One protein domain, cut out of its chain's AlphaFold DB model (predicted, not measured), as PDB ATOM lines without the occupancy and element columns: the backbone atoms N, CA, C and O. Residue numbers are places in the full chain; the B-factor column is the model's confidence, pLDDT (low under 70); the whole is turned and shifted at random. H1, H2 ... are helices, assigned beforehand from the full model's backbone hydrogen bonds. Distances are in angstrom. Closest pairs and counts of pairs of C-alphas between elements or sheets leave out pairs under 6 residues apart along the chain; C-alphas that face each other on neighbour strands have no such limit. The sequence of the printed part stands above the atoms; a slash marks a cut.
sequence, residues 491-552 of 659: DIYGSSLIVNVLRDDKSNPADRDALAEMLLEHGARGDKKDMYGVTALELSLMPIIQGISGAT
ATOM      1  N   ASP A 491      19.671  33.318  26.072       87.06
ATOM      2  CA  ASP A 491      20.543  33.447  24.911       87.06
ATOM      3  C   ASP A 491      20.930  32.083  24.303       87.06
ATOM      4  O   ASP A 491      20.446  31.019  24.696       87.06
ATOM      5  N   ILE A 492      21.863  32.126  23.349       84.31
ATOM      6  CA  ILE A 492      22.367  30.972  22.590       84.31
ATOM      7  C   ILE A 492      23.102  29.934  23.464       84.31
ATOM      8  O   ILE A 492      23.312  28.806  23.031       84.31
ATOM      9  N   TYR A 493      23.502  30.321  24.678       84.06
ATOM     10  CA  TYR A 493      24.221  29.510  25.659       84.06
ATOM     11  C   TYR A 493      23.351  29.160  26.882       84.06
ATOM     12  O   TYR A 493      23.867  28.631  27.866       84.06
ATOM     13  N   GLY A 494      22.050  29.480  26.868       84.56
ATOM     14  CA  GLY A 494      21.164  29.304  28.024       84.56
ATOM     15  C   GLY A 494      21.320  30.369  29.122       84.56
ATOM     16  O   GLY A 494      20.694  30.254  30.175       84.56
ATOM     17  N   SER A 495      22.142  31.398  28.901       87.19
ATOM     18  CA  SER A 495      22.380  32.491  29.851       87.19
ATOM     19  C   SER A 495      21.239  33.509  29.822       87.19
ATOM     20  O   SER A 495      20.608  33.740  28.791       87.19
ATOM     21  N   SER A 496      20.958  34.138  30.964       92.19
ATOM     22  CA  SER A 496      19.905  35.155  31.062       92.19
ATOM     23  C   SER A 496      20.350  36.494  30.469       92.19
ATOM     24  O   SER A 496      21.487  36.923  30.670       92.19
ATOM     25  N   LEU A 497      19.441  37.200  29.789       92.31
ATOM     26  CA  LEU A 497      19.762  38.467  29.123       92.31
ATOM     27  C   LEU A 497      20.250  39.550  30.081       92.31
ATOM     28  O   LEU A 497      21.212  40.235  29.750       92.31
ATOM     29  N   ILE A 498      19.673  39.663  31.281       93.69
ATOM     30  CA  ILE A 498      20.137  40.643  32.273       93.69
ATOM     31  C   ILE A 498      21.605  40.412  32.664       93.69
ATOM     32  O   ILE A 498      22.375  41.360  32.787       93.69
ATOM     33  N   VAL A 499      22.021  39.148  32.777       91.94
ATOM     34  CA  VAL A 499      23.408  38.766  33.071       91.94
ATOM     35  C   VAL A 499      24.325  39.133  31.906       91.94
ATOM     36  O   VAL A 499      25.368  39.745  32.121       91.94
ATOM     37  N   ASN A 500      23.926  38.811  30.673       89.94
ATOM     38  CA  ASN A 500      24.710  39.127  29.478       89.94
ATOM     39  C   ASN A 500      24.905  40.632  29.279       89.94
ATOM     40  O   ASN A 500      25.998  41.058  28.920       89.94
ATOM     41  N   VAL A 501      23.864  41.428  29.539       91.25
ATOM     42  CA  VAL A 501      23.915  42.892  29.452       91.25
ATOM     43  C   VAL A 501      24.862  43.452  30.505       91.25
ATOM     44  O   VAL A 501      25.750  44.221  30.163       91.25
ATOM     45  N   LEU A 502      24.738  43.037  31.769       90.31
ATOM     46  CA  LEU A 502      25.604  43.532  32.845       90.31
ATOM     47  C   LEU A 502      27.071  43.095  32.696       90.31
ATOM     48  O   LEU A 502      27.955  43.800  33.176       90.31
ATOM     49  N   ARG A 503      27.332  41.966  32.020       87.44
ATOM     50  CA  ARG A 503      28.680  41.463  31.705       87.44
ATOM     51  C   ARG A 503      29.281  42.058  30.424       87.44
ATOM     52  O   ARG A 503      30.408  41.706  30.077       87.44
ATOM     53  N   ASP A 504      28.545  42.876  29.673       85.56
ATOM     54  CA  ASP A 504      29.110  43.521  28.493       85.56
ATOM     55  C   ASP A 504      29.913  44.766  28.891       85.56
ATOM     56  O   ASP A 504      29.364  45.796  29.286       85.56
ATOM     57  N   ASP A 505      31.233  44.652  28.772       78.81
ATOM     58  CA  ASP A 505      32.185  45.744  28.985       78.81
ATOM     59  C   ASP A 505      32.478  46.533  27.691       78.81
ATOM     60  O   ASP A 505      33.226  47.510  27.720       78.81
ATOM     61  N   LYS A 506      31.933  46.112  26.535       81.50
ATOM     62  CA  LYS A 506      32.180  46.766  25.236       81.50
ATOM     63  C   LYS A 506      31.183  47.878  24.924       81.50
ATOM     64  O   LYS A 506      31.527  48.805  24.190       81.50
ATOM     65  N   SER A 507      29.947  47.778  25.410       78.81
ATOM     66  CA  SER A 507      28.934  48.816  25.215       78.81
ATOM     67  C   SER A 507      29.125  50.002  26.166       78.81
ATOM     68  O   SER A 507      29.696  49.898  27.249       78.81
ATOM     69  N   ASN A 508      28.628  51.171  25.750       84.44
ATOM     70  CA  ASN A 508      28.584  52.366  26.593       84.44
ATOM     71  C   ASN A 508      27.815  52.064  27.900       84.44
ATOM     72  O   ASN A 508      26.641  51.680  27.816       84.44
ATOM     73  N   PRO A 509      28.408  52.293  29.090       82.69
ATOM     74  CA  PRO A 509      27.779  51.975  30.368       82.69
ATOM     75  C   PRO A 509      26.414  52.646  30.540       82.69
ATOM     76  O   PRO A 509      25.489  52.004  31.012       82.69
ATOM     77  N   ALA A 510      26.231  53.892  30.085       84.56
ATOM     78  CA  ALA A 510      24.941  54.578  30.213       84.56
ATOM     79  C   ALA A 510      23.800  53.856  29.472       84.56
ATOM     80  O   ALA A 510      22.657  53.859  29.924       84.56
ATOM     81  N   ASP A 511      24.116  53.222  28.345       83.75
ATOM     82  CA  ASP A 511      23.142  52.516  27.521       83.75
ATOM     83  C   ASP A 511      22.912  51.074  27.974       83.75
ATOM     84  O   ASP A 511      21.788  50.575  27.908       83.75
ATOM     85  N   ARG A 512      23.984  50.415  28.427       88.00
ATOM     86  CA  ARG A 512      23.941  49.109  29.083       88.00
ATOM     87  C   ARG A 512      23.041  49.171  30.311       88.00
ATOM     88  O   ARG A 512      22.150  48.340  30.460       88.00
ATOM     89  N   ASP A 513      23.234  50.204  31.128       88.81
ATOM     90  CA  ASP A 513      22.434  50.464  32.317       88.81
ATOM     91  C   ASP A 513      20.958  50.685  31.937       88.81
ATOM     92  O   ASP A 513      20.084  49.999  32.458       88.81
ATOM     93  N   ALA A 514      20.674  51.544  30.948       90.06
ATOM     94  CA  ALA A 514      19.306  51.794  30.481       90.06
ATOM     95  C   ALA A 514      18.612  50.544  29.900       90.06
ATOM     96  O   ALA A 514      17.395  50.402  30.010       90.06
ATOM     97  N   LEU A 515      19.353  49.629  29.261       90.19
ATOM     98  CA  LEU A 515      18.793  48.370  28.762       90.19
ATOM     99  C   LEU A 515      18.574  47.351  29.891       90.19
ATOM    100  O   LEU A 515      17.552  46.665  29.888       90.19
ATOM    101  N   ALA A 516      19.474  47.293  30.876       92.19
ATOM    102  CA  ALA A 516      19.303  46.491  32.084       92.19
ATOM    103  C   ALA A 516      18.085  46.946  32.909       92.19
ATOM    104  O   ALA A 516      17.281  46.107  33.313       92.19
ATOM    105  N   GLU A 517      17.903  48.257  33.098       92.44
ATOM    106  CA  GLU A 517      16.732  48.839  33.771       92.44
ATOM    107  C   GLU A 517      15.428  48.406  33.091       92.44
ATOM    108  O   GLU A 517      14.559  47.835  33.747       92.44
ATOM    109  N   MET A 518      15.316  48.558  31.768       91.44
ATOM    110  CA  MET A 518      14.103  48.152  31.048       91.44
ATOM    111  C   MET A 518      13.839  46.644  31.098       91.44
ATOM    112  O   MET A 518      12.679  46.252  31.191       91.44
ATOM    113  N   LEU A 519      14.869  45.790  31.046       93.94
ATOM    114  CA  LEU A 519      14.682  44.344  31.225       93.94
ATOM    115  C   LEU A 519      14.063  44.041  32.600       93.94
ATOM    116  O   LEU A 519      13.132  43.243  32.689       93.94
ATOM    117  N   LEU A 520      14.538  44.702  33.659       93.50
ATOM    118  CA  LEU A 520      14.039  44.524  35.025       93.50
ATOM    119  C   LEU A 520      12.630  45.100  35.219       93.50
ATOM    120  O   LEU A 520      11.797  44.468  35.866       93.50
ATOM    121  N   GLU A 521      12.322  46.249  34.616       92.62
ATOM    122  CA  GLU A 521      10.970  46.831  34.611       92.62
ATOM    123  C   GLU A 521       9.947  45.933  33.894       92.62
ATOM    124  O   GLU A 521       8.784  45.884  34.290       92.62
ATOM    125  N   HIS A 522      10.386  45.164  32.892       92.56
ATOM    126  CA  HIS A 522       9.557  44.198  32.159       92.56
ATOM    127  C   HIS A 522       9.680  42.757  32.703       92.56
ATOM    128  O   HIS A 522       9.285  41.800  32.036       92.56
ATOM    129  N   GLY A 523      10.177  42.587  33.936       91.00
ATOM    130  CA  GLY A 523      10.094  41.328  34.684       91.00
ATOM    131  C   GLY A 523      11.250  40.341  34.489       91.00
ATOM    132  O   GLY A 523      11.071  39.149  34.752       91.00
ATOM    133  N   ALA A 524      12.432  40.787  34.047       94.44
ATOM    134  CA  ALA A 524      13.644  39.971  34.139       94.44
ATOM    135  C   ALA A 524      13.967  39.652  35.609       94.44
ATOM    136  O   ALA A 524      13.975  40.541  36.459       94.44
ATOM    137  N   ARG A 525      14.253  38.384  35.919       92.06
ATOM    138  CA  ARG A 525      14.551  37.952  37.293       92.06
ATOM    139  C   ARG A 525      15.951  38.371  37.744       92.06
ATOM    140  O   ARG A 525      16.935  38.128  37.045       92.06
ATOM    141  N   GLY A 526      16.047  38.896  38.966       88.81
ATOM    142  CA  GLY A 526      17.315  39.241  39.615       88.81
ATOM    143  C   GLY A 526      18.078  38.048  40.207       88.81
ATOM    144  O   GLY A 526      19.266  38.168  40.498       88.81
ATOM    145  N   ASP A 527      17.430  36.882  40.331       90.69
ATOM    146  CA  ASP A 527      17.996  35.633  40.877       90.69
ATOM    147  C   ASP A 527      19.110  34.999  40.015       90.69
ATOM    148  O   ASP A 527      19.751  34.021  40.420       90.69
ATOM    149  N   LYS A 528      19.325  35.519  38.800       90.94
ATOM    150  CA  LYS A 528      20.152  34.885  37.772       90.94
ATOM    151  C   LYS A 528      21.647  35.031  38.024       90.94
ATOM    152  O   LYS A 528      22.133  36.016  38.580       90.94
ATOM    153  N   LYS A 529      22.373  34.006  37.579       89.94
ATOM    154  CA  LYS A 529      23.826  33.875  37.686       89.94
ATOM    155  C   LYS A 529      24.431  33.652  36.308       89.94
ATOM    156  O   LYS A 529      23.755  33.136  35.418       89.94
ATOM    157  N   ASP A 530      25.687  34.038  36.147       87.31
ATOM    158  CA  ASP A 530      26.467  33.758  34.948       87.31
ATOM    159  C   ASP A 530      27.067  32.341  34.948       87.31
ATOM    160  O   ASP A 530      26.971  31.584  35.918       87.31
ATOM    161  N   MET A 531      27.727  31.998  33.841       84.75
ATOM    162  CA  MET A 531      28.473  30.746  33.659       84.75
ATOM    163  C   MET A 531      29.619  30.522  34.668       84.75
ATOM    164  O   MET A 531      30.141  29.415  34.755       84.75
ATOM    165  N   TYR A 532      30.009  31.545  35.435       84.19
ATOM    166  CA  TYR A 532      31.019  31.480  36.494       84.19
ATOM    167  C   TYR A 532      30.398  31.473  37.906       84.19
ATOM    168  O   TYR A 532      31.128  31.484  38.898       84.19
ATOM    169  N   GLY A 533      29.062  31.448  38.013       86.12
ATOM    170  CA  GLY A 533      28.312  31.459  39.270       86.12
ATOM    171  C   GLY A 533      28.145  32.838  39.919       86.12
ATOM    172  O   GLY A 533      27.618  32.911  41.031       86.12
ATOM    173  N   VAL A 534      28.563  33.918  39.250       89.44
ATOM    174  CA  VAL A 534      28.430  35.308  39.716       89.44
ATOM    175  C   VAL A 534      26.988  35.763  39.513       89.44
ATOM    176  O   VAL A 534      26.420  35.554  38.444       89.44
ATOM    177  N   THR A 535      26.368  36.372  40.523       91.88
ATOM    178  CA  THR A 535      24.978  36.848  40.420       91.88
ATOM    179  C   THR A 535      24.876  38.124  39.583       91.88
ATOM    180  O   THR A 535      25.808  38.926  39.546       91.88
ATOM    181  N   ALA A 536      23.718  38.369  38.963       92.56
ATOM    182  CA  ALA A 536      23.427  39.636  38.285       92.56
ATOM    183  C   ALA A 536      23.621  40.847  39.223       92.56
ATOM    184  O   ALA A 536      24.166  41.873  38.818       92.56
ATOM    185  N   LEU A 537      23.254  40.701  40.503       92.88
ATOM    186  CA  LEU A 537      23.476  41.720  41.529       92.88
ATOM    187  C   LEU A 537      24.969  41.959  41.793       92.88
ATOM    188  O   LEU A 537      25.394  43.110  41.811       92.88
ATOM    189  N   GLU A 538      25.788  40.910  41.916       91.44
ATOM    190  CA  GLU A 538      27.243  41.071  42.027       91.44
ATOM    191  C   GLU A 538      27.848  41.710  40.757       91.44
ATOM    192  O   GLU A 538      28.659  42.627  40.880       91.44
ATOM    193  N   LEU A 539      27.405  41.330  39.549       91.00
ATOM    194  CA  LEU A 539      27.843  41.960  38.292       91.00
ATOM    195  C   LEU A 539      27.532  43.465  38.254       91.00
ATOM    196  O   LEU A 539      28.410  44.260  37.921       91.00
ATOM    197  N   SER A 540      26.327  43.876  38.667       90.44
ATOM    198  CA  SER A 540      25.946  45.299  38.729       90.44
ATOM    199  C   SER A 540      26.816  46.127  39.689       90.44
ATOM    200  O   SER A 540      26.989  47.328  39.493       90.44
ATOM    201  N   LEU A 541      27.417  45.477  40.692       90.44
ATOM    202  CA  LEU A 541      28.287  46.097  41.691       90.44
ATOM    203  C   LEU A 541      29.778  46.055  41.309       90.44
ATOM    204  O   LEU A 541      30.589  46.630  42.036       90.44
ATOM    205  N   MET A 542      30.173  45.438  40.185       88.44
ATOM    206  CA  MET A 542      31.583  45.371  39.757       88.44
ATOM    207  C   MET A 542      32.298  46.733  39.743       88.44
ATOM    208  O   MET A 542      33.405  46.794  40.279       88.44
ATOM    209  N   PRO A 543      31.703  47.836  39.236       85.56
ATOM    210  CA  PRO A 543      32.355  49.148  39.261       85.56
ATOM    211  C   PRO A 543      32.675  49.643  40.681       85.56
ATOM    212  O   PRO A 543      33.735  50.221  40.912       85.56
ATOM    213  N   ILE A 544      31.797  49.356  41.649       86.56
ATOM    214  CA  ILE A 544      31.979  49.681  43.073       86.56
ATOM    215  C   ILE A 544      33.063  48.786  43.691       86.56
ATOM    216  O   ILE A 544      33.958  49.272  44.383       86.56
ATOM    217  N   ILE A 545      33.015  47.477  43.421       86.75
ATOM    218  CA  ILE A 545      33.985  46.489  43.925       86.75
ATOM    219  C   ILE A 545      35.406  46.822  43.443       86.75
ATOM    220  O   ILE A 545      36.353  46.758  44.231       86.75
ATOM    221  N   GLN A 546      35.540  47.233  42.179       84.75
ATOM    222  CA  GLN A 546      36.796  47.655  41.553       84.75
ATOM    223  C   GLN A 546      37.246  49.072  41.961       84.75
ATOM    224  O   GLN A 546      38.381  49.446  41.681       84.75
ATOM    225  N   GLY A 547      36.404  49.849  42.653       78.44
ATOM    226  CA  GLY A 547      36.742  51.196  43.123       78.44
ATOM    227  C   GLY A 547      36.765  52.263  42.024       78.44
ATOM    228  O   GLY A 547      37.510  53.237  42.136       78.44
ATOM    229  N   ILE A 548      35.974  52.094  40.960       75.94
ATOM    230  CA  ILE A 548      35.873  53.074  39.874       75.94
ATOM    231  C   ILE A 548      35.167  54.331  40.405       75.94
ATOM    232  O   ILE A 548      33.998  54.294  40.795       75.94
ATOM    233  N   SER A 549      35.891  55.453  40.430       56.12
ATOM    234  CA  SER A 549      35.394  56.726  40.963       56.12
ATOM    235  C   SER A 549      34.112  57.186  40.253       56.12
ATOM    236  O   SER A 549      34.031  57.164  39.026       56.12
ATOM    237  N   GLY A 550      33.110  57.607  41.033       61.09
ATOM    238  CA  GLY A 550      31.807  58.071  40.535       61.09
ATOM    239  C   GLY A 550      30.752  56.980  40.299       61.09
ATOM    240  O   GLY A 550      29.618  57.302  39.948       61.09
ATOM    241  N   ALA A 551      31.068  55.698  40.512       62.19
ATOM    242  CA  ALA A 551      30.115  54.606  40.321       62.19
ATOM    243  C   ALA A 551      29.176  54.393  41.531       62.19
ATOM    244  O   ALA A 551      29.275  53.392  42.226       62.19
ATOM    245  N   THR A 552      28.232  55.307  41.777       62.97
ATOM    246  CA  THR A 552      27.226  55.196  42.866       62.97
ATOM    247  C   THR A 552      25.806  54.881  42.372       62.97
ATOM    248  O   THR A 552      24.824  55.096  43.081       62.97
TER     249      THR A 552
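What this domain is: This is residues 491 to 552 of the 659 residues of an uncharacterized protein of Pseudogymnoascus sp. VKM F-4281 (FW-2241) (UniProt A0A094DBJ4). A small helical hairpin, H1 folded back on by the longer H2, has a short third helix, H3, packed on H1, and a long loop, residues 522 to 535, joins H2 to H3. After H3 comes the short H4, and residues 545 to 550 stick out from the body. The printed part has 62 residues with four named helices, in the order H1, H2, H3, H4, and no named strand; it is all helix by class, though these helices hold 28 of the 62 residues. It is compact, with a radius of gyration of the C-alphas of 11.4 A, and spans 33 by 24 by 20 A.

Where its parts are: H1 is residues 497 to 502, with C-alpha 497 at (19.762, 38.467, 29.123). H2, residues 509 to 521, is the longest helix at 18.1 A from first to last C-alpha and ends with C-alpha 521 at (10.970, 46.831, 34.611). H3 is residues 536 to 540. H4, residues 542 to 545, ends with C-alpha 545 at (33.985, 46.489, 43.925).

How they stand to each other: H1 and H2 form a helical hairpin and touch, the closest C-alphas being those of Ile 498 and Ala 516, 5.9 A apart. They run opposite ways at a shallow tilt of 32 degrees. H1 also touches H3, the closest C-alphas being those of Val 499 and Ala 536, 5.3 A apart. H2 and H3 are apart. H3 and H4 meet only through their link, and H4 is apart from H1 and H2. In H1, H2 and H3 every O i to N i+4 pair is within hydrogen-bond range; H4 is too short for such a pair.

The domain as a whole: The C-alphas farthest apart, those of Ile 492 and Ser 549, are 34.2 A apart. The printed part has no cut. The link from H2 to H3 is long, that from H1 to H2 short and that from H3 to H4 tight. Mean pLDDT of the printed part is 86.5, and residues 549 to 552 are under 70.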